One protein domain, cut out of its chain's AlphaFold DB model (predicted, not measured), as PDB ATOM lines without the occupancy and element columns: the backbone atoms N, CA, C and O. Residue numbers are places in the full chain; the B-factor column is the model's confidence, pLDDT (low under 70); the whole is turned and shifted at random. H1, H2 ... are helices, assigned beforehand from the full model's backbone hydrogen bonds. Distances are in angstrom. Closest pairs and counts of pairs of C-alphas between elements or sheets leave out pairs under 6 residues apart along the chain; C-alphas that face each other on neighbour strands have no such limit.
ATOM      1  N   LEU A  73     -15.206 -19.767  38.856       84.00
ATOM      2  CA  LEU A  73     -14.072 -20.276  39.633       84.00
ATOM      3  C   LEU A  73     -14.498 -21.258  40.736       84.00
ATOM      4  O   LEU A  73     -13.640 -21.901  41.338       84.00
ATOM      5  N   ASN A  74     -15.801 -21.374  41.011       83.44
ATOM      6  CA  ASN A  74     -16.331 -22.157  42.119       83.44
ATOM      7  C   ASN A  74     -17.171 -23.342  41.635       83.44
ATOM      8  O   ASN A  74     -18.049 -23.204  40.787       83.44
ATOM      9  N   GLY A  75     -16.989 -24.479  42.305       75.75
ATOM     10  CA  GLY A  75     -17.852 -25.650  42.166       75.75
ATOM     11  C   GLY A  75     -17.454 -26.606  41.047       75.75
ATOM     12  O   GLY A  75     -16.500 -26.385  40.303       75.75
ATOM     13  N   ASP A  76     -18.197 -27.707  40.971       79.44
ATOM     14  CA  ASP A  76     -18.040 -28.692  39.909       79.44
ATOM     15  C   ASP A  76     -18.616 -28.116  38.614       79.44
ATOM     16  O   ASP A  76     -19.798 -27.764  38.549       79.44
ATOM     17  N   TYR A  77     -17.787 -28.020  37.576       83.44
ATOM     18  CA  TYR A  77     -18.255 -27.637  36.252       83.44
ATOM     19  C   TYR A  77     -18.942 -28.825  35.578       83.44
ATOM     20  O   TYR A  77     -18.415 -29.938  35.571       83.44
ATOM     21  N   LYS A  78     -20.113 -28.568  34.999       83.50
ATOM     22  CA  LYS A  78     -20.827 -29.496  34.124       83.50
ATOM     23  C   LYS A  78     -21.404 -28.708  32.971       83.50
ATOM     24  O   LYS A  78     -22.008 -27.655  33.191       83.50
ATOM     25  N   VAL A  79     -21.267 -29.236  31.763       82.12
ATOM     26  CA  VAL A  79     -21.926 -28.627  30.611       82.12
ATOM     27  C   VAL A  79     -23.436 -28.810  30.767       82.12
ATOM     28  O   VAL A  79     -23.921 -29.903  31.066       82.12
ATOM     29  N   GLY A  80     -24.197 -27.726  30.621       74.56
ATOM     30  CA  GLY A  80     -25.653 -27.781  30.706       74.56
ATOM     31  C   GLY A  80     -26.243 -28.580  29.542       74.56
ATOM     32  O   GLY A  80     -26.056 -28.211  28.388       74.56
ATOM     33  N   GLY A  81     -26.979 -29.653  29.836       67.06
ATOM     34  CA  GLY A  81     -27.648 -30.473  28.824       67.06
ATOM     35  C   GLY A  81     -28.164 -31.794  29.388       67.06
ATOM     36  O   GLY A  81     -27.641 -32.316  30.372       67.06
ATOM     37  N   ALA A  82     -29.240 -32.322  28.801       49.38
ATOM     38  CA  ALA A  82     -29.786 -33.622  29.170       49.38
ATOM     39  C   ALA A  82     -29.076 -34.731  28.381       49.38
ATOM     40  O   ALA A  82     -28.990 -34.664  27.157       49.38
ATOM     41  N   GLY A  83     -28.630 -35.766  29.091       58.41
ATOM     42  CA  GLY A  83     -28.224 -37.041  28.504       58.41
ATOM     43  C   GLY A  83     -26.806 -37.035  27.958       58.41
ATOM     44  O   GLY A  83     -26.597 -36.857  26.763       58.41
ATOM     45  N   LEU A  84     -25.844 -37.273  28.845       59.94
ATOM     46  CA  LEU A  84     -24.588 -37.883  28.434       59.94
ATOM     47  C   LEU A  84     -24.830 -39.377  28.271       59.94
ATOM     48  O   LEU A  84     -25.384 -40.011  29.173       59.94
ATOM     49  N   ASP A  85     -24.419 -39.924  27.134       64.31
ATOM     50  CA  ASP A  85     -24.356 -41.366  26.976       64.31
ATOM     51  C   ASP A  85     -23.070 -41.875  27.633       64.31
ATOM     52  O   ASP A  85     -21.969 -41.710  27.109       64.31
ATOM     53  N   ALA A  86     -23.218 -42.479  28.811       63.34
ATOM     54  CA  ALA A  86     -22.104 -43.014  29.587       63.34
ATOM     55  C   ALA A  86     -21.319 -44.110  28.844       63.34
ATOM     56  O   ALA A  86     -20.181 -44.379  29.217       63.34
ATOM     57  N   ALA A  87     -21.903 -44.732  27.809       61.94
ATOM     58  CA  ALA A  87     -21.215 -45.730  26.993       61.94
ATOM     59  C   ALA A  87     -20.044 -45.138  26.192       61.94
ATOM     60  O   ALA A  87     -19.084 -45.847  25.904       61.94
ATOM     61  N   HIS A  88     -20.098 -43.839  25.897       61.19
ATOM     62  CA  HIS A  88     -19.139 -43.135  25.053       61.19
ATOM     63  C   HIS A  88     -18.299 -42.140  25.854       61.19
ATOM     64  O   HIS A  88     -17.924 -41.103  25.319       61.19
ATOM     65  N   VAL A  89     -18.046 -42.409  27.140       63.16
ATOM     66  CA  VAL A  89     -17.221 -41.557  28.005       63.16
ATOM     67  C   VAL A  89     -15.847 -42.183  28.199       63.16
ATOM     68  O   VAL A  89     -15.737 -43.310  28.676       63.16
ATOM     69  N   GLU A  90     -14.788 -41.448  27.860       64.75
ATOM     70  CA  GLU A  90     -13.421 -41.870  28.163       64.75
ATOM     71  C   GLU A  90     -13.044 -41.415  29.580       64.75
ATOM     72  O   GLU A  90     -13.156 -40.243  29.936       64.75
ATOM     73  N   GLU A  91     -12.620 -42.359  30.421       62.06
ATOM     74  CA  GLU A  91     -12.278 -42.092  31.828       62.06
ATOM     75  C   GLU A  91     -10.843 -41.556  31.994       62.06
ATOM     76  O   GLU A  91     -10.419 -41.171  33.087       62.06
ATOM     77  N   LYS A  92     -10.058 -41.524  30.911       66.19
ATOM     78  CA  LYS A  92      -8.647 -41.166  30.981       66.19
ATOM     79  C   LYS A  92      -8.485 -39.666  31.208       66.19
ATOM     80  O   LYS A  92      -8.771 -38.844  30.344       66.19
ATOM     81  N   MET A  93      -7.974 -39.316  32.385       63.44
ATOM     82  CA  MET A  93      -7.699 -37.926  32.730       63.44
ATOM     83  C   MET A  93      -6.613 -37.342  31.809       63.44
ATOM     84  O   MET A  93      -5.565 -37.980  31.642       63.44
ATOM     85  N   PRO A  94      -6.816 -36.135  31.252       69.75
ATOM     86  CA  PRO A  94      -5.757 -35.422  30.557       69.75
ATOM     87  C   PRO A  94      -4.572 -35.165  31.507       69.75
ATOM     88  O   PRO A  94      -4.771 -35.065  32.729       69.75
ATOM     89  N   PRO A  95      -3.337 -35.091  30.970       70.19
ATOM     90  CA  PRO A  95      -2.156 -34.769  31.763       70.19
ATOM     91  C   PRO A  95      -2.345 -33.436  32.496       70.19
ATOM     92  O   PRO A  95      -3.085 -32.564  32.048       70.19
ATOM     93  N   GLU A  96      -1.701 -33.293  33.654       73.00
ATOM     94  CA  GLU A  96      -1.716 -32.020  34.374       73.00
ATOM     95  C   GLU A  96      -0.931 -30.971  33.591       73.00
ATOM     96  O   GLU A  96       0.254 -31.161  33.309       73.00
ATOM     97  N   ASP A  97      -1.597 -29.864  33.264       74.06
ATOM     98  CA  ASP A  97      -0.927 -28.687  32.732       74.06
ATOM     99  C   ASP A  97       0.033 -28.119  33.775       74.06
ATOM    100  O   ASP A  97      -0.220 -28.139  34.985       74.06
ATOM    101  N   VAL A  98       1.154 -27.579  33.299       75.56
ATOM    102  CA  VAL A  98       2.093 -26.881  34.172       75.56
ATOM    103  C   VAL A  98       1.420 -25.603  34.659       75.56
ATOM    104  O   VAL A  98       1.150 -24.694  33.876       75.56
ATOM    105  N   ASN A  99       1.159 -25.528  35.964       84.19
ATOM    106  CA  ASN A  99       0.588 -24.328  36.561       84.19
ATOM    107  C   ASN A  99       1.525 -23.123  36.344       84.19
ATOM    108  O   ASN A  99       2.729 -23.235  36.624       84.19
ATOM    109  N   PRO A 100       0.986 -21.962  35.925       90.44
ATOM    110  CA  PRO A 100       1.733 -20.712  35.896       90.44
ATOM    111  C   PRO A 100       2.374 -20.429  37.256       90.44
ATOM    112  O   PRO A 100       1.764 -20.634  38.306       90.44
ATOM    113  N   GLN A 101       3.615 -19.957  37.255       91.50
ATOM    114  CA  GLN A 101       4.371 -19.678  38.478       91.50
ATOM    115  C   GLN A 101       4.096 -18.272  39.023       91.50
ATOM    116  O   GLN A 101       4.371 -17.988  40.194       91.50
ATOM    117  N   SER A 102       3.549 -17.388  38.185       93.94
ATOM    118  CA  SER A 102       3.277 -15.986  38.500       93.94
ATOM    119  C   SER A 102       1.962 -15.496  37.890       93.94
ATOM    120  O   SER A 102       1.400 -16.107  36.978       93.94
ATOM    121  N   ILE A 103       1.465 -14.364  38.400       94.38
ATOM    122  CA  ILE A 103       0.267 -13.717  37.852       94.38
ATOM    123  C   ILE A 103       0.511 -13.168  36.443       94.38
ATOM    124  O   ILE A 103      -0.412 -13.155  35.634       94.38
ATOM    125  N   ASP A 104       1.744 -12.760  36.131       95.12
ATOM    126  CA  ASP A 104       2.131 -12.292  34.799       95.12
ATOM    127  C   ASP A 104       2.071 -13.429  33.776       95.12
ATOM    128  O   ASP A 104       1.542 -13.250  32.681       95.12
ATOM    129  N   GLU A 105       2.563 -14.619  34.136       94.69
ATOM    130  CA  GLU A 105       2.442 -15.816  33.297       94.69
ATOM    131  C   GLU A 105       0.976 -16.189  33.072       94.69
ATOM    132  O   GLU A 105       0.567 -16.355  31.926       94.69
ATOM    133  N   LEU A 106       0.166 -16.243  34.138       94.38
ATOM    134  CA  LEU A 106      -1.265 -16.539  34.020       94.38
ATOM    135  C   LEU A 106      -1.972 -15.519  33.112       94.38
ATOM    136  O   LEU A 106      -2.739 -15.897  32.230       94.38
ATOM    137  N   TYR A 107      -1.700 -14.226  33.299       95.12
ATOM    138  CA  TYR A 107      -2.265 -13.176  32.457       95.12
ATOM    139  C   TYR A 107      -1.853 -13.340  30.994       95.12
ATOM    140  O   TYR A 107      -2.703 -13.269  30.114       95.12
ATOM    141  N   ASN A 108      -0.577 -13.615  30.719       92.81
ATOM    142  CA  ASN A 108      -0.098 -13.813  29.353       92.81
ATOM    143  C   ASN A 108      -0.729 -15.028  28.661       92.81
ATOM    144  O   ASN A 108      -0.946 -14.965  27.456       92.81
ATOM    145  N   VAL A 109      -1.058 -16.086  29.406       90.31
ATOM    146  CA  VAL A 109      -1.780 -17.252  28.872       90.31
ATOM    147  C   VAL A 109      -3.207 -16.884  28.451       90.31
ATOM    148  O   VAL A 109      -3.669 -17.330  27.407       90.31
ATOM    149  N   PHE A 110      -3.911 -16.055  29.232       90.69
ATOM    150  CA  PHE A 110      -5.334 -15.773  29.003       90.69
ATOM    151  C   PHE A 110      -5.635 -14.479  28.233       90.69
ATOM    152  O   PHE A 110      -6.732 -14.355  27.694       90.69
ATOM    153  N   LYS A 111      -4.716 -13.507  28.172       88.75
ATOM    154  CA  LYS A 111      -4.994 -12.168  27.609       88.75
ATOM    155  C   LYS A 111      -5.326 -12.181  26.114       88.75
ATOM    156  O   LYS A 111      -6.138 -11.376  25.673       88.75
ATOM    157  N   ASP A 112      -4.714 -13.102  25.374       85.75
ATOM    158  CA  ASP A 112      -4.880 -13.250  23.923       85.75
ATOM    159  C   ASP A 112      -5.679 -14.517  23.576       85.75
ATOM    160  O   ASP A 112      -5.839 -14.866  22.408       85.75
ATOM    161  N   ALA A 113      -6.188 -15.223  24.592       85.12
ATOM    162  CA  ALA A 113      -6.943 -16.442  24.387       85.12
ATOM    163  C   ALA A 113      -8.295 -16.115  23.739       85.12
ATOM    164  O   ALA A 113      -9.110 -15.370  24.285       85.12
ATOM    165  N   SER A 114      -8.535 -16.691  22.564       83.44
ATOM    166  CA  SER A 114      -9.791 -16.537  21.840       83.44
ATOM    167  C   SER A 114     -10.649 -17.780  22.025       83.44
ATOM    168  O   SER A 114     -10.238 -18.891  21.686       83.44
ATOM    169  N   ALA A 115     -11.844 -17.597  22.583       83.69
ATOM    170  CA  ALA A 115     -12.834 -18.660  22.642       83.69
ATOM    171  C   ALA A 115     -13.379 -18.950  21.233       83.69
ATOM    172  O   ALA A 115     -13.620 -17.999  20.481       83.69
ATOM    173  N   PRO A 116     -13.674 -20.220  20.900       82.75
ATOM    174  CA  PRO A 116     -14.543 -20.527  19.774       82.75
ATOM    175  C   PRO A 116     -15.831 -19.708  19.861       82.75
ATOM    176  O   PRO A 116     -16.359 -19.444  20.954       82.75
ATOM    177  N   SER A 117     -16.344 -19.295  18.707       86.50
ATOM    178  CA  SER A 117     -17.606 -18.573  18.656       86.50
ATOM    179  C   SER A 117     -18.751 -19.483  19.117       86.50
ATOM    180  O   SER A 117     -18.667 -20.709  19.023       86.50
ATOM    181  N   ASP A 118     -19.855 -18.903  19.604       86.38
ATOM    182  CA  ASP A 118     -21.053 -19.711  19.888       86.38
ATOM    183  C   ASP A 118     -21.546 -20.437  18.622       86.38
ATOM    184  O   ASP A 118     -22.029 -21.559  18.721       86.38
ATOM    185  N   GLY A 119     -21.312 -19.859  17.436       88.88
ATOM    186  CA  GLY A 119     -21.580 -20.511  16.155       88.88
ATOM    187  C   GLY A 119     -20.776 -21.800  15.954       88.88
ATOM    188  O   GLY A 119     -21.333 -22.790  15.491       88.88
ATOM    189  N   ASP A 120     -19.506 -21.829  16.372       85.50
ATOM    190  CA  ASP A 120     -18.662 -23.030  16.277       85.50
ATOM    191  C   ASP A 120     -19.196 -24.172  17.150       85.50
ATOM    192  O   ASP A 120     -19.206 -25.335  16.746       85.50
ATOM    193  N   VAL A 121     -19.711 -23.835  18.335       87.94
ATOM    194  CA  VAL A 121     -20.365 -24.796  19.232       87.94
ATOM    195  C   VAL A 121     -21.707 -25.267  18.655       87.94
ATOM    196  O   VAL A 121     -22.041 -26.452  18.734       87.94
ATOM    197  N   GLU A 122     -22.482 -24.360  18.058       89.62
ATOM    198  CA  GLU A 122     -23.778 -24.658  17.441       89.62
ATOM    199  C   GLU A 122     -23.662 -25.527  16.180       89.62
ATOM    200  O   GLU A 122     -24.566 -26.324  15.917       89.62
ATOM    201  N   TYR A 123     -22.553 -25.458  15.434       92.12
ATOM    202  CA  TYR A 123     -22.340 -26.338  14.280       92.12
ATOM    203  C   TYR A 123     -22.346 -27.815  14.668       92.12
ATOM    204  O   TYR A 123     -22.960 -28.619  13.969       92.12
ATOM    205  N   TRP A 124     -21.755 -28.184  15.805       90.06
ATOM    206  CA  TRP A 124     -21.788 -29.567  16.284       90.06
ATOM    207  C   TRP A 124     -23.200 -30.038  16.650       90.06
ATOM    208  O   TRP A 124     -23.579 -31.168  16.338       90.06
ATOM    209  N   ASP A 125     -24.020 -29.158  17.227       89.25
ATOM    210  CA  ASP A 125     -25.434 -29.449  17.498       89.25
ATOM    211  C   ASP A 125     -26.245 -29.583  16.196       89.25
ATOM    212  O   ASP A 125     -27.120 -30.446  16.081       89.25
ATOM    213  N   ALA A 126     -25.935 -28.769  15.183       92.31
ATOM    214  CA  ALA A 126     -26.535 -28.880  13.859       92.31
ATOM    215  C   ALA A 126     -26.146 -30.195  13.161       92.31
ATOM    216  O   ALA A 126     -27.021 -30.870  12.617       92.31
ATOM    217  N   ILE A 127     -24.871 -30.596  13.225       90.25
ATOM    218  CA  ILE A 127     -24.388 -31.887  12.711       90.25
ATOM    219  C   ILE A 127     -25.141 -33.033  13.392       90.25
ATOM    220  O   ILE A 127     -25.695 -33.881  12.693       90.25
ATOM    221  N   ARG A 128     -25.255 -33.015  14.728       91.25
ATOM    222  CA  ARG A 128     -26.039 -34.004  15.486       91.25
ATOM    223  C   ARG A 128     -27.474 -34.101  14.965       91.25
ATOM    224  O   ARG A 128     -27.939 -35.181  14.621       91.25
ATOM    225  N   LYS A 129     -28.179 -32.968  14.860       92.31
ATOM    226  CA  LYS A 129     -29.574 -32.935  14.377       92.31
ATOM    227  C   LYS A 129     -29.712 -33.493  12.959       92.31
ATOM    228  O   LYS A 129     -30.680 -34.198  12.684       92.31
ATOM    229  N   ASN A 130     -28.768 -33.185  12.073       91.75
ATOM    230  CA  ASN A 130     -28.783 -33.687  10.702       91.75
ATOM    231  C   ASN A 130     -28.536 -35.203  10.649       91.75
ATOM    232  O   ASN A 130     -29.207 -35.893   9.882       91.75
ATOM    233  N   LEU A 131     -27.634 -35.730  11.484       89.38
ATOM    234  CA  LEU A 131     -27.391 -37.172  11.605       89.38
ATOM    235  C   LEU A 131     -28.627 -37.915  12.128       89.38
ATOM    236  O   LEU A 131     -29.033 -38.899  11.515       89.38
ATOM    237  N   GLY A 132     -29.303 -37.389  13.152       88.75
ATOM    238  CA  GLY A 132     -30.552 -37.982  13.645       88.75
ATOM    239  C   GLY A 132     -31.694 -37.938  12.617       88.75
ATOM    240  O   GLY A 132     -32.471 -38.884  12.479       88.75
ATOM    241  N   GLN A 133     -31.785 -36.870  11.812       90.94
ATOM    242  CA  GLN A 133     -32.730 -36.812  10.685       90.94
ATOM    243  C   GLN A 133     -32.403 -37.844   9.596       90.94
ATOM    244  O   GLN A 133     -33.315 -38.438   9.007       90.94
ATOM    245  N   ALA A 134     -31.116 -38.063   9.327       87.25
ATOM    246  CA  ALA A 134     -30.648 -39.071   8.389       87.25
ATOM    247  C   ALA A 134     -30.958 -40.494   8.882       87.25
ATOM    248  O   ALA A 134     -31.504 -41.281   8.107       87.25
ATOM    249  N   GLU A 135     -30.710 -40.801  10.160       86.25
ATOM    250  CA  GLU A 135     -31.076 -42.080  10.789       86.25
ATOM    251  C   GLU A 135     -32.587 -42.331  10.672       86.25
ATOM    252  O   GLU A 135     -33.012 -43.370  10.162       86.25
ATOM    253  N   ALA A 136     -33.419 -41.354  11.049       87.94
ATOM    254  CA  ALA A 136     -34.875 -41.482  10.972       87.94
ATOM    255  C   ALA A 136     -35.370 -41.724   9.533       87.94
ATOM    256  O   ALA A 136     -36.297 -42.513   9.297       87.94
ATOM    257  N   SER A 137     -34.740 -41.067   8.556       88.25
ATOM    258  CA  SER A 137     -35.039 -41.249   7.133       88.25
ATOM    259  C   SER A 137     -34.627 -42.641   6.647       88.25
ATOM    260  O   SER A 137     -35.422 -43.315   5.983       88.25
ATOM    261  N   LEU A 138     -33.431 -43.105   7.027       84.62
ATOM    262  CA  LEU A 138     -32.922 -44.437   6.705       84.62
ATOM    263  C   LEU A 138     -33.808 -45.529   7.311       84.62
ATOM    264  O   LEU A 138     -34.220 -46.440   6.595       84.62
ATOM    265  N   HIS A 139     -34.178 -45.408   8.587       84.44
ATOM    266  CA  HIS A 139     -35.059 -46.354   9.273       84.44
ATOM    267  C   HIS A 139     -36.454 -46.400   8.625       84.44
ATOM    268  O   HIS A 139     -37.035 -47.473   8.439       84.44
ATOM    269  N   THR A 140     -37.008 -45.247   8.233       87.88
ATOM    270  CA  THR A 140     -38.299 -45.180   7.523       87.88
ATOM    271  C   THR A 140     -38.223 -45.888   6.172       87.88
ATOM    272  O   THR A 140     -39.101 -46.688   5.830       87.88
ATOM    273  N   TRP A 141     -37.163 -45.628   5.407       85.19
ATOM    274  CA  TRP A 141     -36.928 -46.283   4.126       85.19
ATOM    275  C   TRP A 141     -36.749 -47.798   4.294       85.19
ATOM    276  O   TRP A 141     -37.411 -48.566   3.598       85.19
ATOM    277  N   LEU A 142     -35.940 -48.231   5.268       81.25
ATOM    278  CA  LEU A 142     -35.688 -49.637   5.594       81.25
ATOM    279  C   LEU A 142     -36.975 -50.371   5.966       81.25
ATOM    280  O   LEU A 142     -37.227 -51.467   5.463       81.25
ATOM    281  N   GLY A 143     -37.821 -49.754   6.792       82.56
ATOM    282  CA  GLY A 143     -39.122 -50.307   7.158       82.56
ATOM    283  C   GLY A 143     -40.047 -50.479   5.950       82.56
ATOM    284  O   GLY A 143     -40.706 -51.512   5.814       82.56
ATOM    285  N   ASN A 144     -40.066 -49.509   5.032       83.44
ATOM    286  CA  ASN A 144     -40.839 -49.608   3.793       83.44
ATOM    287  C   ASN A 144     -40.286 -50.689   2.856       83.44
ATOM    288  O   ASN A 144     -41.056 -51.495   2.333       83.44
ATOM    289  N   ALA A 145     -38.964 -50.748   2.681       75.94
ATOM    290  CA  ALA A 145     -38.299 -51.763   1.874       75.94
ATOM    291  C   ALA A 145     -38.546 -53.174   2.428       75.94
ATOM    292  O   ALA A 145     -38.848 -54.090   1.665       75.94
ATOM    293  N   GLN A 146     -38.498 -53.346   3.755       75.06
ATOM    294  CA  GLN A 146     -38.805 -54.617   4.405       75.06
ATOM    295  C   GLN A 146     -40.261 -55.029   4.164       75.06
ATOM    296  O   GLN A 146     -40.502 -56.153   3.739       75.06
ATOM    297  N   ARG A 147     -41.223 -54.114   4.331       78.56
ATOM    298  CA  ARG A 147     -42.639 -54.392   4.036       78.56
ATOM    299  C   ARG A 147     -42.887 -54.783   2.580       78.56
ATOM    300  O   ARG A 147     -43.734 -55.630   2.331       78.56
ATOM    301  N   LEU A 148     -42.185 -54.156   1.634       74.00
ATOM    302  CA  LEU A 148     -42.285 -54.499   0.213       74.00
ATOM    303  C   LEU A 148     -41.664 -55.866  -0.074       74.00
ATOM    304  O   LEU A 148     -42.248 -56.647  -0.811       74.00
ATOM    305  N   ALA A 149     -40.511 -56.176   0.516       67.50
ATOM    306  CA  ALA A 149     -39.852 -57.470   0.356       67.50
ATOM    307  C   ALA A 149     -40.636 -58.633   0.984       67.50
ATOM    308  O   ALA A 149     -40.611 -59.735   0.448       67.50
ATOM    309  N   ASP A 150     -41.348 -58.380   2.082       70.69
ATOM    310  CA  ASP A 150     -42.186 -59.374   2.762       70.69
ATOM    311  C   ASP A 150     -43.577 -59.511   2.105       70.69
ATOM    312  O   ASP A 150     -44.421 -60.280   2.563       70.69
ATOM    313  N   SER A 151     -43.838 -58.749   1.040       71.06
ATOM    314  CA  SER A 151     -45.099 -58.767   0.311       71.06
ATOM    315  C   SER A 151     -45.070 -59.803  -0.817       71.06
ATOM    316  O   SER A 151     -44.265 -59.723  -1.745       71.06
ATOM    317  N   ASP A 152     -46.012 -60.747  -0.786       66.31
ATOM    318  CA  ASP A 152     -46.152 -61.842  -1.765       66.31
ATOM    319  C   ASP A 152     -46.603 -61.382  -3.170       66.31
ATOM    320  O   ASP A 152     -46.825 -62.192  -4.070       66.31
ATOM    321  N   ASN A 153     -46.772 -60.078  -3.387       68.25
ATOM    322  CA  ASN A 153     -47.322 -59.502  -4.616       68.25
ATOM    323  C   ASN A 153     -46.311 -59.379  -5.777       68.25
ATOM    324  O   ASN A 153     -46.650 -58.805  -6.808       68.25
ATOM    325  N   GLY A 154     -45.096 -59.924  -5.648       57.97
ATOM    326  CA  GLY A 154     -44.111 -60.000  -6.740       57.97
ATOM    327  C   GLY A 154     -43.399 -58.684  -7.087       57.97
ATOM    328  O   GLY A 154     -42.547 -58.674  -7.970       57.97
ATOM    329  N   GLU A 155     -43.706 -57.592  -6.381       62.09
ATOM    330  CA  GLU A 155     -43.014 -56.295  -6.484       62.09
ATOM    331  C   GLU A 155     -41.878 -56.150  -5.449       62.09
ATOM    332  O   GLU A 155     -41.128 -55.172  -5.454       62.09
ATOM    333  N   GLY A 156     -41.755 -57.126  -4.547       59.34
ATOM    334  CA  GLY A 156     -40.825 -57.125  -3.427       59.34
ATOM    335  C   GLY A 156     -39.425 -57.633  -3.754       59.34
ATOM    336  O   GLY A 156     -39.236 -58.537  -4.565       59.34
ATOM    337  N   TRP A 157     -38.434 -57.112  -3.027       65.75
ATOM    338  CA  TRP A 157     -37.061 -57.631  -2.978       65.75
ATOM    339  C   TRP A 157     -36.992 -58.930  -2.153       65.75
ATOM    340  O   TRP A 157     -36.186 -59.056  -1.234       65.75
ATOM    341  N   ALA A 158     -37.878 -59.887  -2.419       66.56
ATOM    342  CA  ALA A 158     -37.897 -61.159  -1.712       66.56
ATOM    343  C   ALA A 158     -36.680 -62.024  -2.104       66.56
ATOM    344  O   ALA A 158     -36.249 -62.038  -3.260       66.56
ATOM    345  N   GLY A 159     -36.138 -62.777  -1.143       72.00
ATOM    346  CA  GLY A 159     -35.034 -63.718  -1.355       72.00
ATOM    347  C   GLY A 159     -33.649 -63.202  -0.943       72.00
ATOM    348  O   GLY A 159     -33.490 -62.114  -0.393       72.00
ATOM    349  N   SER A 160     -32.623 -64.011  -1.223       73.94
ATOM    350  CA  SER A 160     -31.270 -63.853  -0.663       73.94
ATOM    351  C   SER A 160     -30.590 -62.517  -0.987       73.94
ATOM    352  O   SER A 160     -29.812 -62.009  -0.178       73.94
ATOM    353  N   ALA A 161     -30.889 -61.916  -2.142       69.75
ATOM    354  CA  ALA A 161     -30.372 -60.600  -2.513       69.75
ATOM    355  C   ALA A 161     -30.966 -59.480  -1.638       69.75
ATOM    356  O   ALA A 161     -30.228 -58.618  -1.161       69.75
ATOM    357  N   GLY A 162     -32.274 -59.523  -1.365       73.31
ATOM    358  CA  GLY A 162     -32.932 -58.571  -0.468       73.31
ATOM    359  C   GLY A 162     -32.512 -58.746   0.987       73.31
ATOM    360  O   GLY A 162     -32.289 -57.758   1.684       73.31
ATOM    361  N   ASP A 163     -32.312 -59.987   1.437       74.25
ATOM    362  CA  ASP A 163     -31.740 -60.275   2.761       74.25
ATOM    363  C   ASP A 163     -30.331 -59.699   2.914       74.25
ATOM    364  O   ASP A 163     -30.021 -59.083   3.933       74.25
ATOM    365  N   THR A 164     -29.499 -59.829   1.877       75.00
ATOM    366  CA  THR A 164     -28.136 -59.283   1.870       75.00
ATOM    367  C   THR A 164     -28.156 -57.759   1.976       75.00
ATOM    368  O   THR A 164     -27.467 -57.195   2.821       75.00
ATOM    369  N   VAL A 165     -28.986 -57.081   1.179       72.25
ATOM    370  CA  VAL A 165     -29.098 -55.612   1.195       72.25
ATOM    371  C   VAL A 165     -29.661 -55.101   2.525       72.25
ATOM    372  O   VAL A 165     -29.148 -54.124   3.064       72.25
ATOM    373  N   ARG A 166     -30.642 -55.795   3.117       73.19
ATOM    374  CA  ARG A 166     -31.130 -55.496   4.477       73.19
ATOM    375  C   ARG A 166     -30.036 -55.677   5.528       73.19
ATOM    376  O   ARG A 166     -29.938 -54.861   6.438       73.19
ATOM    377  N   GLY A 167     -29.214 -56.718   5.393       76.25
ATOM    378  CA  GLY A 167     -28.044 -56.945   6.239       76.25
ATOM    379  C   GLY A 167     -27.063 -55.775   6.191       76.25
ATOM    380  O   GLY A 167     -26.724 -55.239   7.240       76.25
ATOM    381  N   TYR A 168     -26.686 -55.327   4.989       73.75
ATOM    382  CA  TYR A 168     -25.826 -54.152   4.800       73.75
ATOM    383  C   TYR A 168     -26.440 -52.877   5.384       73.75
ATOM    384  O   TYR A 168     -25.767 -52.118   6.065       73.75
ATOM    385  N   LEU A 169     -27.727 -52.627   5.155       72.44
ATOM    386  CA  LEU A 169     -28.349 -51.376   5.589       72.44
ATOM    387  C   LEU A 169     -28.584 -51.298   7.101       72.44
ATOM    388  O   LEU A 169     -28.437 -50.224   7.675       72.44
ATOM    389  N   ARG A 170     -28.841 -52.430   7.770       72.88
ATOM    390  CA  ARG A 170     -28.865 -52.490   9.243       72.88
ATOM    391  C   ARG A 170     -27.506 -52.178   9.870       72.88
ATOM    392  O   ARG A 170     -27.461 -51.704  10.998       72.88
ATOM    393  N   GLN A 171     -26.404 -52.419   9.158       74.62
ATOM    394  CA  GLN A 171     -25.077 -52.017   9.627       74.62
ATOM    395  C   GLN A 171     -24.900 -50.487   9.624       74.62
ATOM    396  O   GLN A 171     -24.212 -49.957  10.492       74.62
ATOM    397  N   PHE A 172     -25.546 -49.773   8.695       73.31
ATOM    398  CA  PHE A 172     -25.509 -48.305   8.639       73.31
ATOM    399  C   PHE A 172     -26.404 -47.634   9.686       73.31
ATOM    400  O   PHE A 172     -26.083 -46.535  10.124       73.31
ATOM    401  N   GLU A 173     -27.486 -48.293  10.109       72.31
ATOM    402  CA  GLU A 173     -28.392 -47.791  11.154       72.31
ATOM    403  C   GLU A 173     -27.658 -47.571  12.490       72.31
ATOM    404  O   GLU A 173     -27.812 -46.526  13.119       72.31
ATOM    405  N   GLY A 174     -26.787 -48.511  12.880       76.00
ATOM    406  CA  GLY A 174     -25.923 -48.347  14.055       76.00
ATOM    407  C   GLY A 174     -24.907 -47.218  13.876       76.00
ATOM    408  O   GLY A 174     -24.772 -46.363  14.745       76.00
ATOM    409  N   LEU A 175     -24.277 -47.148  12.699       80.50
ATOM    410  CA  LEU A 175     -23.260 -46.142  12.402       80.50
ATOM    411  C   LEU A 175     -23.797 -44.707  12.507       80.50
ATOM    412  O   LEU A 175     -23.131 -43.848  13.077       80.50
ATOM    413  N   THR A 176     -24.988 -44.420  11.967       80.94
ATOM    414  CA  THR A 176     -25.560 -43.061  12.027       80.94
ATOM    415  C   THR A 176     -25.850 -42.616  13.453       80.94
ATOM    416  O   THR A 176     -25.634 -41.450  13.779       80.94
ATOM    417  N   LYS A 177     -26.268 -43.551  14.306       81.25
ATOM    418  CA  LYS A 177     -26.543 -43.297  15.717       81.25
ATOM    419  C   LYS A 177     -25.262 -43.079  16.523       81.25
ATOM    420  O   LYS A 177     -25.194 -42.154  17.330       81.25
ATOM    421  N   ASP A 178     -24.231 -43.878  16.259       81.00
ATOM    422  CA  ASP A 178     -22.914 -43.714  16.884       81.00
ATOM    423  C   ASP A 178     -22.279 -42.372  16.473       81.00
ATOM    424  O   ASP A 178     -21.693 -41.664  17.297       81.00
ATOM    425  N   LEU A 179     -22.458 -41.962  15.210       83.69
ATOM    426  CA  LEU A 179     -22.029 -40.649  14.725       83.69
ATOM    427  C   LEU A 179     -22.825 -39.502  15.349       83.69
ATOM    428  O   LEU A 179     -22.235 -38.472  15.680       83.69
ATOM    429  N   GLU A 180     -24.140 -39.655  15.528       85.00
ATOM    430  CA  GLU A 180     -24.958 -38.669  16.240       85.00
ATOM    431  C   GLU A 180     -24.447 -38.481  17.678       85.00
ATOM    432  O   GLU A 180     -24.230 -37.345  18.113       85.00
ATOM    433  N   ALA A 181     -24.178 -39.580  18.389       81.88
ATOM    434  CA  ALA A 181     -23.616 -39.549  19.737       81.88
ATOM    435  C   ALA A 181     -22.236 -38.867  19.769       81.88
ATOM    436  O   ALA A 181     -21.983 -38.018  20.627       81.88
ATOM    437  N   CYS A 182     -21.367 -39.148  18.792       82.56
ATOM    438  CA  CYS A 182     -20.078 -38.466  18.658       82.56
ATOM    439  C   CYS A 182     -20.236 -36.956  18.429       82.56
ATOM    440  O   CYS A 182     -19.538 -36.162  19.058       82.56
ATOM    441  N   ALA A 183     -21.167 -36.533  17.567       86.38
ATOM    442  CA  ALA A 183     -21.434 -35.114  17.332       86.38
ATOM    443  C   ALA A 183     -21.969 -34.415  18.594       86.38
ATOM    444  O   ALA A 183     -21.589 -33.282  18.890       86.38
ATOM    445  N   GLN A 184     -22.802 -35.107  19.378       85.25
ATOM    446  CA  GLN A 184     -23.265 -34.618  20.674       85.25
ATOM    447  C   GLN A 184     -22.114 -34.452  21.677       85.25
ATOM    448  O   GLN A 184     -22.028 -33.431  22.358       85.25
ATOM    449  N   ASN A 185     -21.219 -35.434  21.746       82.75
ATOM    450  CA  ASN A 185     -20.022 -35.392  22.578       82.75
ATOM    451  C   ASN A 185     -19.108 -34.219  22.191       82.75
ATOM    452  O   ASN A 185     -18.705 -33.439  23.054       82.75
ATOM    453  N   MET A 186     -18.864 -34.025  20.893       84.06
ATOM    454  CA  MET A 186     -18.077 -32.896  20.392       84.06
ATOM    455  C   MET A 186     -18.718 -31.549  20.723       84.06
ATOM    456  O   MET A 186     -18.011 -30.636  21.144       84.06
ATOM    457  N   HIS A 187     -20.046 -31.428  20.620       87.62
ATOM    458  CA  HIS A 187     -20.762 -30.227  21.054       87.62
ATOM    459  C   HIS A 187     -20.483 -29.902  22.529       87.62
ATOM    460  O   HIS A 187     -20.144 -28.763  22.855       87.62
ATOM    461  N   TYR A 188     -20.568 -30.896  23.419       86.06
ATOM    462  CA  TYR A 188     -20.292 -30.702  24.843       86.06
ATOM    463  C   TYR A 188     -18.823 -30.355  25.117       86.06
ATOM    464  O   TYR A 188     -18.557 -29.411  25.863       86.06
ATOM    465  N   ALA A 189     -17.872 -31.038  24.474       84.38
ATOM    466  CA  ALA A 189     -16.446 -30.740  24.615       84.38
ATOM    467  C   ALA A 189     -16.104 -29.314  24.163       84.38
ATOM    468  O   ALA A 189     -15.457 -28.560  24.895       84.38
ATOM    469  N   TYR A 190     -16.594 -28.914  22.988       87.25
ATOM    470  CA  TYR A 190     -16.401 -27.563  22.465       87.25
ATOM    471  C   TYR A 190     -17.060 -26.513  23.352       87.25
ATOM    472  O   TYR A 190     -16.481 -25.448  23.558       87.25
ATOM    473  N   ARG A 191     -18.236 -26.806  23.919       89.88
ATOM    474  CA  ARG A 191     -18.894 -25.905  24.867       89.88
ATOM    475  C   ARG A 191     -18.068 -25.721  26.136       89.88
ATOM    476  O   ARG A 191     -17.846 -24.584  26.535       89.88
ATOM    477  N   ALA A 192     -17.567 -26.806  26.725       88.19
ATOM    478  CA  ALA A 192     -16.706 -26.754  27.906       88.19
ATOM    479  C   ALA A 192     -15.435 -25.929  27.664       88.19
ATOM    480  O   ALA A 192     -15.062 -25.082  28.483       88.19
ATOM    481  N   TYR A 193     -14.804 -26.134  26.508       86.12
ATOM    482  CA  TYR A 193     -13.639 -25.363  26.096       86.12
ATOM    483  C   TYR A 193     -13.981 -23.882  25.866       86.12
ATOM    484  O   TYR A 193     -13.303 -23.003  26.401       86.12
ATOM    485  N   ALA A 194     -15.066 -23.581  25.148       89.00
ATOM    486  CA  ALA A 194     -15.507 -22.211  24.902       89.00
ATOM    487  C   ALA A 194     -15.853 -21.471  26.199       89.00
ATOM    488  O   ALA A 194     -15.419 -20.335  26.386       89.00
ATOM    489  N   ASP A 195     -16.565 -22.116  27.123       88.69
ATOM    490  CA  ASP A 195     -16.883 -21.539  28.427       88.69
ATOM    491  C   ASP A 195     -15.593 -21.254  29.220       88.69
ATOM    492  O   ASP A 195     -15.474 -20.198  29.839       88.69
ATOM    493  N   SER A 196     -14.584 -22.143  29.180       87.12
ATOM    494  CA  SER A 196     -13.267 -21.910  29.809       87.12
ATOM    495  C   SER A 196     -12.609 -20.611  29.327       87.12
ATOM    496  O   SER A 196     -12.176 -19.790  30.135       87.12
ATOM    497  N   LEU A 197     -12.622 -20.366  28.021       88.31
ATOM    498  CA  LEU A 197     -11.998 -19.184  27.437       88.31
ATOM    499  C   LEU A 197     -12.869 -17.927  27.529       88.31
ATOM    500  O   LEU A 197     -12.349 -16.827  27.392       88.31
ATOM    501  N   LYS A 198     -14.170 -18.051  27.799       89.56
ATOM    502  CA  LYS A 198     -15.053 -16.901  28.056       89.56
ATOM    503  C   LYS A 198     -14.989 -16.437  29.507       89.56
ATOM    504  O   LYS A 198     -14.968 -15.235  29.766       89.56
ATOM    505  N   ASP A 199     -14.937 -17.373  30.448       89.56
ATOM    506  CA  ASP A 199     -15.139 -17.038  31.855       89.56
ATOM    507  C   ASP A 199     -13.863 -16.626  32.594       89.56
ATOM    508  O   ASP A 199     -13.958 -15.908  33.589       89.56
ATOM    509  N   PHE A 200     -12.677 -17.081  32.171       90.69
ATOM    510  CA  PHE A 200     -11.427 -16.820  32.903       90.69
ATOM    511  C   PHE A 200     -10.687 -15.529  32.524       90.69
ATOM    512  O   PHE A 200     -10.164 -14.891  33.444       90.69
ATOM    513  N   PRO A 201     -10.639 -15.069  31.254       90.50
ATOM    514  CA  PRO A 201      -9.841 -13.890  30.907       90.50
ATOM    515  C   PRO A 201     -10.235 -12.624  31.668       90.50
ATOM    516  O   PRO A 201      -9.360 -11.865  32.086       90.50
ATOM    517  N   GLY A 202     -11.534 -12.408  31.899       90.50
ATOM    518  CA  GLY A 202     -12.036 -11.259  32.660       90.50
ATOM    519  C   GLY A 202     -11.512 -11.235  34.103       90.50
ATOM    520  O   GLY A 202     -10.792 -10.304  34.465       90.50
ATOM    521  N   PRO A 203     -11.805 -12.263  34.922       90.62
ATOM    522  CA  PRO A 203     -11.291 -12.374  36.286       90.62
ATOM    523  C   PRO A 203      -9.763 -12.329  36.382       90.62
ATOM    524  O   PRO A 203      -9.232 -11.663  37.268       90.62
ATOM    525  N   VAL A 204      -9.044 -12.994  35.468       93.00
ATOM    526  CA  VAL A 204      -7.571 -12.970  35.431       93.00
ATOM    527  C   VAL A 204      -7.055 -11.556  35.155       93.00
ATOM    528  O   VAL A 204      -6.164 -11.081  35.859       93.00
ATOM    529  N   THR A 205      -7.644 -10.856  34.185       92.56
ATOM    530  CA  THR A 205      -7.282  -9.471  33.845       92.56
ATOM    531  C   THR A 205      -7.570  -8.516  35.000       92.56
ATOM    532  O   THR A 205      -6.731  -7.684  35.349       92.56
ATOM    533  N   ASP A 206      -8.737  -8.636  35.634       90.00
ATOM    534  CA  ASP A 206      -9.097  -7.804  36.781       90.00
ATOM    535  C   ASP A 206      -8.160  -8.058  37.977       90.00
ATOM    536  O   ASP A 206      -7.756  -7.099  38.644       90.00
ATOM    537  N   TYR A 207      -7.776  -9.317  38.230       93.50
ATOM    538  CA  TYR A 207      -6.808  -9.669  39.274       93.50
ATOM    539  C   TYR A 207      -5.439  -9.074  38.975       93.50
ATOM    540  O   TYR A 207      -4.864  -8.399  39.829       93.50
ATOM    541  N   TYR A 208      -4.927  -9.299  37.765       94.94
ATOM    542  CA  TYR A 208      -3.642  -8.783  37.301       94.94
ATOM    543  C   TYR A 208      -3.555  -7.261  37.485       94.94
ATOM    544  O   TYR A 208      -2.612  -6.741  38.086       94.94
ATOM    545  N   ASN A 209      -4.597  -6.546  37.059       92.38
ATOM    546  CA  ASN A 209      -4.677  -5.096  37.198       92.38
ATOM    547  C   ASN A 209      -4.719  -4.647  38.665       92.38
ATOM    548  O   ASN A 209      -4.083  -3.652  39.018       92.38
ATOM    549  N   ALA A 210      -5.466  -5.347  39.525       90.81
ATOM    550  CA  ALA A 210      -5.507  -5.046  40.954       90.81
ATOM    551  C   ALA A 210      -4.139  -5.276  41.612       90.81
ATOM    552  O   ALA A 210      -3.650  -4.396  42.318       90.81
ATOM    553  N   TYR A 211      -3.510  -6.420  41.338       94.38
ATOM    554  CA  TYR A 211      -2.192  -6.793  41.850       94.38
ATOM    555  C   TYR A 211      -1.146  -5.717  41.528       94.38
ATOM    556  O   TYR A 211      -0.535  -5.157  42.443       94.38
ATOM    557  N   HIS A 212      -1.005  -5.347  40.250       94.25
ATOM    558  CA  HIS A 212      -0.002  -4.365  39.822       94.25
ATOM    559  C   HIS A 212      -0.292  -2.968  40.362       94.25
ATOM    560  O   HIS A 212       0.621  -2.291  40.829       94.25
ATOM    561  N   LYS A 213      -1.565  -2.552  40.418       92.31
ATOM    562  CA  LYS A 213      -1.934  -1.273  41.045       92.31
ATOM    563  C   LYS A 213      -1.541  -1.220  42.517       92.31
ATOM    564  O   LYS A 213      -1.012  -0.204  42.958       92.31
ATOM    565  N   LEU A 214      -1.803  -2.277  43.287       91.56
ATOM    566  CA  LEU A 214      -1.437  -2.318  44.705       91.56
ATOM    567  C   LEU A 214       0.082  -2.274  44.884       91.56
ATOM    568  O   LEU A 214       0.574  -1.502  45.708       91.56
ATOM    569  N   LEU A 215       0.812  -3.050  44.081       93.75
ATOM    570  CA  LEU A 215       2.269  -3.081  44.106       93.75
ATOM    571  C   LEU A 215       2.871  -1.716  43.734       93.75
ATOM    572  O   LEU A 215       3.763  -1.226  44.423       93.75
ATOM    573  N   ASP A 216       2.349  -1.054  42.703       93.62
ATOM    574  CA  ASP A 216       2.817   0.266  42.277       93.62
ATOM    575  C   ASP A 216       2.498   1.370  43.286       93.62
ATOM    576  O   ASP A 216       3.288   2.300  43.444       93.62
ATOM    577  N   GLN A 217       1.380   1.278  44.014       90.12
ATOM    578  CA  GLN A 217       1.157   2.174  45.150       90.12
ATOM    579  C   GLN A 217       2.132   1.881  46.290       90.12
ATOM    580  O   GLN A 217       2.673   2.820  46.865       90.12
ATOM    581  N   ALA A 218       2.402   0.611  46.602       90.81
ATOM    582  CA  ALA A 218       3.347   0.248  47.654       90.81
ATOM    583  C   ALA A 218       4.766   0.773  47.363       90.81
ATOM    584  O   ALA A 218       5.376   1.375  48.244       90.81
ATOM    585  N   LYS A 219       5.247   0.666  46.115       94.06
ATOM    586  CA  LYS A 219       6.556   1.197  45.675       94.06
ATOM    587  C   LYS A 219       6.748   2.697  45.930       94.06
ATOM    588  O   LYS A 219       7.881   3.156  46.011       94.06
ATOM    589  N   LYS A 220       5.669   3.481  46.040       92.62
ATOM    590  CA  LYS A 220       5.755   4.927  46.329       92.62
ATOM    591  C   LYS A 220       6.055   5.236  47.794       92.62
ATOM    592  O   LYS A 220       6.481   6.347  48.093       92.62
ATOM    593  N   PHE A 221       5.778   4.299  48.701       90.94
ATOM    594  CA  PHE A 221       5.810   4.535  50.149       90.94
ATOM    595  C   PHE A 221       6.709   3.568  50.922       90.94
ATOM    596  O   PHE A 221       7.021   3.845  52.081       90.94
ATOM    597  N   TYR A 222       7.094   2.449  50.310       91.94
ATOM    598  CA  TYR A 222       7.975   1.433  50.876       91.94
ATOM    599  C   TYR A 222       9.215   1.265  50.000       91.94
ATOM    600  O   TYR A 222       9.127   1.308  48.773       91.94
ATOM    601  N   ASP A 223      10.353   1.007  50.635       92.69
ATOM    602  CA  ASP A 223      11.622   0.672  50.004       92.69
ATOM    603  C   ASP A 223      12.257  -0.564  50.668       92.69
ATOM    604  O   ASP A 223      11.784  -1.066  51.692       92.69
ATOM    605  N   GLY A 224      13.291  -1.111  50.020       94.00
ATOM    606  CA  GLY A 224      14.089  -2.224  50.541       94.00
ATOM    607  C   GLY A 224      13.260  -3.417  51.033       94.00
ATOM    608  O   GLY A 224      12.416  -3.955  50.311       94.00
ATOM    609  N   ASP A 225      13.521  -3.824  52.274       94.56
ATOM    610  CA  ASP A 225      12.945  -5.020  52.894       94.56
ATOM    611  C   ASP A 225      11.427  -4.918  53.102       94.56
ATOM    612  O   ASP A 225      10.715  -5.917  52.976       94.56
ATOM    613  N   GLU A 226      10.898  -3.719  53.381       91.00
ATOM    614  CA  GLU A 226       9.458  -3.528  53.591       91.00
ATOM    615  C   GLU A 226       8.675  -3.758  52.293       91.00
ATOM    616  O   GLU A 226       7.628  -4.413  52.300       91.00
ATOM    617  N   LEU A 227       9.206  -3.277  51.162       93.50
ATOM    618  CA  LEU A 227       8.615  -3.511  49.846       93.50
ATOM    619  C   LEU A 227       8.679  -4.996  49.461       93.50
ATOM    620  O   LEU A 227       7.693  -5.536  48.961       93.50
ATOM    621  N   GLN A 228       9.799  -5.674  49.732       93.62
ATOM    622  CA  GLN A 228       9.934  -7.112  49.468       93.62
ATOM    623  C   GLN A 228       8.955  -7.943  50.300       93.62
ATOM    624  O   GLN A 228       8.313  -8.857  49.779       93.62
ATOM    625  N   ALA A 229       8.790  -7.611  51.583       93.12
ATOM    626  CA  ALA A 229       7.806  -8.262  52.441       93.12
ATOM    627  C   ALA A 229       6.371  -8.031  51.939       93.12
ATOM    628  O   ALA A 229       5.539  -8.941  52.007       93.12
ATOM    629  N   TYR A 230       6.084  -6.835  51.408       92.75
ATOM    630  CA  TYR A 230       4.792  -6.518  50.806       92.75
ATOM    631  C   TYR A 230       4.529  -7.345  49.546       92.75
ATOM    632  O   TYR A 230       3.487  -7.995  49.435       92.75
ATOM    633  N   GLN A 231       5.497  -7.360  48.629       94.44
ATOM    634  CA  GLN A 231       5.427  -8.109  47.379       94.44
ATOM    635  C   GLN A 231       5.254  -9.607  47.638       94.44
ATOM    636  O   GLN A 231       4.333 -10.206  47.098       94.44
ATOM    637  N   LYS A 232       6.044 -10.191  48.547       94.44
ATOM    638  CA  LYS A 232       5.950 -11.615  48.894       94.44
ATOM    639  C   LYS A 232       4.535 -12.023  49.322       94.44
ATOM    640  O   LYS A 232       4.039 -13.059  48.893       94.44
ATOM    641  N   LYS A 233       3.869 -11.210  50.145       91.88
ATOM    642  CA  LYS A 233       2.489 -11.484  50.581       91.88
ATOM    643  C   LYS A 233       1.474 -11.337  49.441       91.88
ATOM    644  O   LYS A 233       0.515 -12.103  49.374       91.88
ATOM    645  N   LEU A 234       1.670 -10.375  48.535       92.88
ATOM    646  CA  LEU A 234       0.855 -10.293  47.319       92.88
ATOM    647  C   LEU A 234       1.075 -11.507  46.407       92.88
ATOM    648  O   LEU A 234       0.103 -12.025  45.861       92.88
ATOM    649  N   ASP A 235       2.306 -12.000  46.285       93.50
ATOM    650  CA  ASP A 235       2.630 -13.195  45.499       93.50
ATOM    651  C   ASP A 235       1.990 -14.457  46.089       93.50
ATOM    652  O   ASP A 235       1.491 -15.306  45.356       93.50
ATOM    653  N   GLU A 236       1.937 -14.581  47.417       92.50
ATOM    654  CA  GLU A 236       1.217 -15.664  48.105       92.50
ATOM    655  C   GLU A 236      -0.295 -15.630  47.796       92.50
ATOM    656  O   GLU A 236      -0.901 -16.662  47.476       92.50
ATOM    657  N   ASN A 237      -0.899 -14.437  47.797       90.75
ATOM    658  CA  ASN A 237      -2.282 -14.236  47.354       90.75
ATOM    659  C   ASN A 237      -2.469 -14.574  45.864       90.75
ATOM    660  O   ASN A 237      -3.503 -15.136  45.491       90.75
ATOM    661  N   ALA A 238      -1.493 -14.234  45.018       93.50
ATOM    662  CA  ALA A 238      -1.522 -14.511  43.584       93.50
ATOM    663  C   ALA A 238      -1.445 -16.012  43.307       93.50
ATOM    664  O   ALA A 238      -2.257 -16.528  42.548       93.50
ATOM    665  N   ARG A 239      -0.561 -16.743  43.994       93.25
ATOM    666  CA  ARG A 239      -0.466 -18.212  43.906       93.25
ATOM    667  C   ARG A 239      -1.774 -18.898  44.273       93.25
ATOM    668  O   ARG A 239      -2.205 -19.804  43.570       93.25
ATOM    669  N   THR A 240      -2.432 -18.425  45.329       92.06
ATOM    670  CA  THR A 240      -3.745 -18.944  45.738       92.06
ATOM    671  C   THR A 240      -4.800 -18.724  44.652       92.06
ATOM    672  O   THR A 240      -5.652 -19.579  44.431       92.06
ATOM    673  N   PHE A 241      -4.762 -17.580  43.968       92.69
ATOM    674  CA  PHE A 241      -5.661 -17.303  42.851       92.69
ATOM    675  C   PHE A 241      -5.341 -18.157  41.617       92.69
ATOM    676  O   PHE A 241      -6.257 -18.739  41.044       92.69
ATOM    677  N   ILE A 242      -4.062 -18.285  41.251       93.31
ATOM    678  CA  ILE A 242      -3.611 -19.124  40.132       93.31
ATOM    679  C   ILE A 242      -4.068 -20.570  40.329       93.31
ATOM    680  O   ILE A 242      -4.678 -21.131  39.425       93.31
ATOM    681  N   ASP A 243      -3.845 -21.151  41.510       91.38
ATOM    682  CA  ASP A 243      -4.256 -22.528  41.816       91.38
ATOM    683  C   ASP A 243      -5.765 -22.733  41.607       91.38
ATOM    684  O   ASP A 243      -6.197 -23.702  40.986       91.38
ATOM    685  N   LYS A 244      -6.581 -21.763  42.036       90.75
ATOM    686  CA  LYS A 244      -8.039 -21.799  41.856       90.75
ATOM    687  C   LYS A 244      -8.449 -21.702  40.391       90.75
ATOM    688  O   LYS A 244      -9.267 -22.505  39.946       90.75
ATOM    689  N   VAL A 245      -7.879 -20.755  39.642       91.75
ATOM    690  CA  VAL A 245      -8.148 -20.596  38.204       91.75
ATOM    691  C   VAL A 245      -7.763 -21.867  37.456       91.75
ATOM    692  O   VAL A 245      -8.583 -22.404  36.717       91.75
ATOM    693  N   MET A 246      -6.562 -22.397  37.692       90.12
ATOM    694  CA  MET A 246      -6.084 -23.602  37.013       90.12
ATOM    695  C   MET A 246      -6.882 -24.843  37.405       90.12
ATOM    696  O   MET A 246      -7.176 -25.675  36.550       90.12
ATOM    697  N   LYS A 247      -7.319 -24.956  38.661       90.00
ATOM    698  CA  LYS A 247      -8.215 -26.033  39.092       90.00
ATOM    699  C   LYS A 247      -9.576 -25.958  38.394       90.00
ATOM    700  O   LYS A 247     -10.070 -26.986  37.930       90.00
ATOM    701  N   ALA A 248     -10.171 -24.769  38.299       90.12
ATOM    702  CA  ALA A 248     -11.441 -24.562  37.603       90.12
ATOM    703  C   ALA A 248     -11.307 -24.798  36.090       90.12
ATOM    704  O   ALA A 248     -12.166 -25.436  35.481       90.12
ATOM    705  N   TYR A 249     -10.207 -24.338  35.490       89.00
ATOM    706  CA  TYR A 249      -9.863 -24.599  34.096       89.00
ATOM    707  C   TYR A 249      -9.720 -26.096  33.834       89.00
ATOM    708  O   TYR A 249     -10.412 -26.643  32.977       89.00
ATOM    709  N   ARG A 250      -8.930 -26.795  34.653       84.88
ATOM    710  CA  ARG A 250      -8.757 -28.242  34.551       84.88
ATOM    711  C   ARG A 250     -10.074 -28.991  34.695       84.88
ATOM    712  O   ARG A 250     -10.294 -29.938  33.954       84.88
ATOM    713  N   ALA A 251     -10.963 -28.584  35.602       85.88
ATOM    714  CA  ALA A 251     -12.276 -29.216  35.731       85.88
ATOM    715  C   ALA A 251     -13.070 -29.167  34.413       85.88
ATOM    716  O   ALA A 251     -13.708 -30.152  34.051       85.88
ATOM    717  N   ARG A 252     -12.970 -28.064  33.658       86.94
ATOM    718  CA  ARG A 252     -13.607 -27.912  32.339       86.94
ATOM    719  C   ARG A 252     -12.927 -28.742  31.262       86.94
ATOM    720  O   ARG A 252     -13.623 -29.352  30.464       86.94
ATOM    721  N   ILE A 253     -11.596 -28.811  31.258       82.38
ATOM    722  CA  ILE A 253     -10.852 -29.659  30.316       82.38
ATOM    723  C   ILE A 253     -11.113 -31.144  30.584       82.38
ATOM    724  O   ILE A 253     -11.312 -31.909  29.650       82.38
ATOM    725  N   VAL A 254     -11.177 -31.556  31.852       81.25
ATOM    726  CA  VAL A 254     -11.560 -32.921  32.242       81.25
ATOM    727  C   VAL A 254     -12.998 -33.212  31.828       81.25
ATOM    728  O   VAL A 254     -13.264 -34.296  31.326       81.25
ATOM    729  N   GLU A 255     -13.921 -32.264  32.011       81.06
ATOM    730  CA  GLU A 255     -15.292 -32.417  31.520       81.06
ATOM    731  C   GLU A 255     -15.317 -32.556  29.995       81.06
ATOM    732  O   GLU A 255     -15.935 -33.484  29.494       81.06
ATOM    733  N   ALA A 256     -14.567 -31.730  29.260       77.00
ATOM    734  CA  ALA A 256     -14.445 -31.845  27.810       77.00
ATOM    735  C   ALA A 256     -13.868 -33.204  27.374       77.00
ATOM    736  O   ALA A 256     -14.359 -33.813  26.427       77.00
ATOM    737  N   ALA A 257     -12.854 -33.699  28.087       71.06
ATOM    738  CA  ALA A 257     -12.175 -34.959  27.795       71.06
ATOM    739  C   ALA A 257     -13.042 -36.201  28.053       71.06
ATOM    740  O   ALA A 257     -12.786 -37.248  27.468       71.06
ATOM    741  N   LYS A 258     -14.111 -36.093  28.858       71.38
ATOM    742  CA  LYS A 258     -15.107 -37.170  29.011       71.38
ATOM    743  C   LYS A 258     -15.880 -37.451  27.725       71.38
ATOM    744  O   LYS A 258     -16.675 -38.381  27.707       71.38
ATOM    745  N   HIS A 259     -15.704 -36.660  26.677       66.06
ATOM    746  CA  HIS A 259     -16.444 -36.771  25.430       66.06
ATOM    747  C   HIS A 259     -15.486 -37.166  24.292       66.06
ATOM    748  O   HIS A 259     -15.122 -36.304  23.490       66.06
ATOM    749  N   PRO A 260     -15.024 -38.432  24.215       57.56
ATOM    750  CA  PRO A 260     -14.149 -38.883  23.146       57.56
ATOM    751  C   PRO A 260     -14.770 -38.608  21.779       57.56
ATOM    752  O   PRO A 260     -15.943 -38.887  21.508       57.56
ATOM    753  N   ALA A 261     -13.922 -38.055  20.923       53.91
ATOM    754  CA  ALA A 261     -14.175 -37.843  19.521       53.91
ATOM    755  C   ALA A 261     -13.865 -39.151  18.779       53.91
ATOM    756  O   ALA A 261     -12.708 -39.512  18.627       53.91
ATOM    757  N   VAL A 262     -14.903 -39.822  18.276       50.44
ATOM    758  CA  VAL A 262     -14.865 -40.641  17.044       50.44
ATOM    759  C   VAL A 262     -14.101 -41.981  17.086       50.44
ATOM    760  O   VAL A 262     -14.496 -42.894  16.366       50.44
ATOM    761  N   ASP A 263     -13.120 -42.186  17.969       53.19
ATOM    762  CA  ASP A 263     -12.291 -43.411  18.013       53.19
ATOM    763  C   ASP A 263     -13.068 -44.698  18.359       53.19
ATOM    764  O   ASP A 263     -12.575 -45.808  18.155       53.19
ATOM    765  N   GLN A 264     -14.296 -44.571  18.870       49.66
ATOM    766  CA  GLN A 264     -15.172 -45.714  19.156       49.66
ATOM    767  C   GLN A 264     -16.081 -46.105  17.984       49.66
ATOM    768  O   GLN A 264     -16.695 -47.173  18.018       49.66
ATOM    769  N   VAL A 265     -16.151 -45.289  16.928       53.44
ATOM    770  CA  VAL A 265     -16.962 -45.600  15.749       53.44
ATOM    771  C   VAL A 265     -16.203 -46.598  14.885       53.44
ATOM    772  O   VAL A 265     -15.388 -46.240  14.037       53.44
ATOM    773  N   THR A 266     -16.462 -47.886  15.105       53.31
ATOM    774  CA  THR A 266     -15.899 -48.931  14.248       53.31
ATOM    775  C   THR A 266     -16.765 -49.041  12.995       53.31
ATOM    776  O   THR A 266     -17.947 -49.376  13.119       53.31
ATOM    777  N   PRO A 267     -16.232 -48.789  11.784       52.59
ATOM    778  CA  PRO A 267     -17.002 -49.019  10.575       52.59
ATOM    779  C   PRO A 267     -17.414 -50.497  10.525       52.59
ATOM    780  O   PRO A 267     -16.616 -51.377  10.873       52.59
ATOM    781  N   PRO A 268     -18.659 -50.799  10.129       47.34
ATOM    782  CA  PRO A 268     -19.133 -52.167  10.127       47.34
ATOM    783  C   PRO A 268     -18.256 -53.035   9.224       47.34
ATOM    784  O   PRO A 268     -17.942 -52.673   8.089       47.34
ATOM    785  N   ALA A 269     -17.867 -54.207   9.731       43.47
ATOM    786  CA  ALA A 269     -17.171 -55.194   8.924       43.47
ATOM    787  C   ALA A 269     -18.055 -55.581   7.731       43.47
ATOM    788  O   ALA A 269     -19.242 -55.892   7.902       43.47
ATOM    789  N   ALA A 270     -17.465 -55.588   6.531       40.44
ATOM    790  CA  ALA A 270     -18.140 -56.082   5.341       40.44
ATOM    791  C   ALA A 270     -18.727 -57.472   5.653       40.44
ATOM    792  O   ALA A 270     -18.011 -58.325   6.193       40.44
ATOM    793  N   PRO A 271     -20.019 -57.718   5.380       39.41
ATOM    794  CA  PRO A 271     -20.633 -58.989   5.695       39.41
ATOM    795  C   PRO A 271     -19.858 -60.087   4.977       39.41
ATOM    796  O   PRO A 271     -19.610 -60.024   3.770       39.41
ATOM    797  N   THR A 272     -19.468 -61.107   5.740       42.00
ATOM    798  CA  THR A 272     -18.956 -62.360   5.194       42.00
ATOM    799  C   THR A 272     -19.904 -62.812   4.099       42.00
ATOM    800  O   THR A 272     -21.092 -62.989   4.375       42.00
TER     801      THR A 272
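This is residues 73 to 272 of the 510 residues of an uncharacterized protein of Mycobacteroides chelonae (UniProt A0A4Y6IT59). Two helical hairpins, H2 with H3 and H4 with H5, stand nearly end to end as a long rod; the end of H5 overlaps H3, and short H1 packs on H4 and H5. The 200 printed residues have five named helices, H1 to H5, and no named strand: all helix. The whole is extended, radius of gyration of the C-alphas 27.1 A, spanning 100 by 29 by 24 A.

H1, residues 103 to 110, touches residues 201 to 208 alone of H4, residues 201 to 219; closest C-alphas Phe 110 and Pro 201, 5.2 A. H2, residues 118 to 149, and H3, residues 160 to 199, form a hairpin at a shallow tilt of 14 degrees; closest C-alphas Arg 128 and Glu 180, 4.8 A. H5, residues 224 to 257, forms a hairpin with H4; closest C-alphas Lys 219 and Leu 227, 6.6 A. Residues 249 to 257 of H5 alone touch H3; closest C-alphas Ala 189 and Ala 256, 3.9 A. Every O i to N i+4 pair is within hydrogen-bond range in H1, H4 and H5; H2 has 26 of 28, H3 32 of 36.

H1 begins at C-alpha 103 (0.267, -13.717, 37.852), H5 ends at C-alpha 257 (-12.175, -34.959, 27.795). H2 measures 46.5 A, H3 59.2 A, H5 47.7 A.

The printed part has no cut. Residues 81 to 94 and 259 to 272 are among those under pLDDT 70.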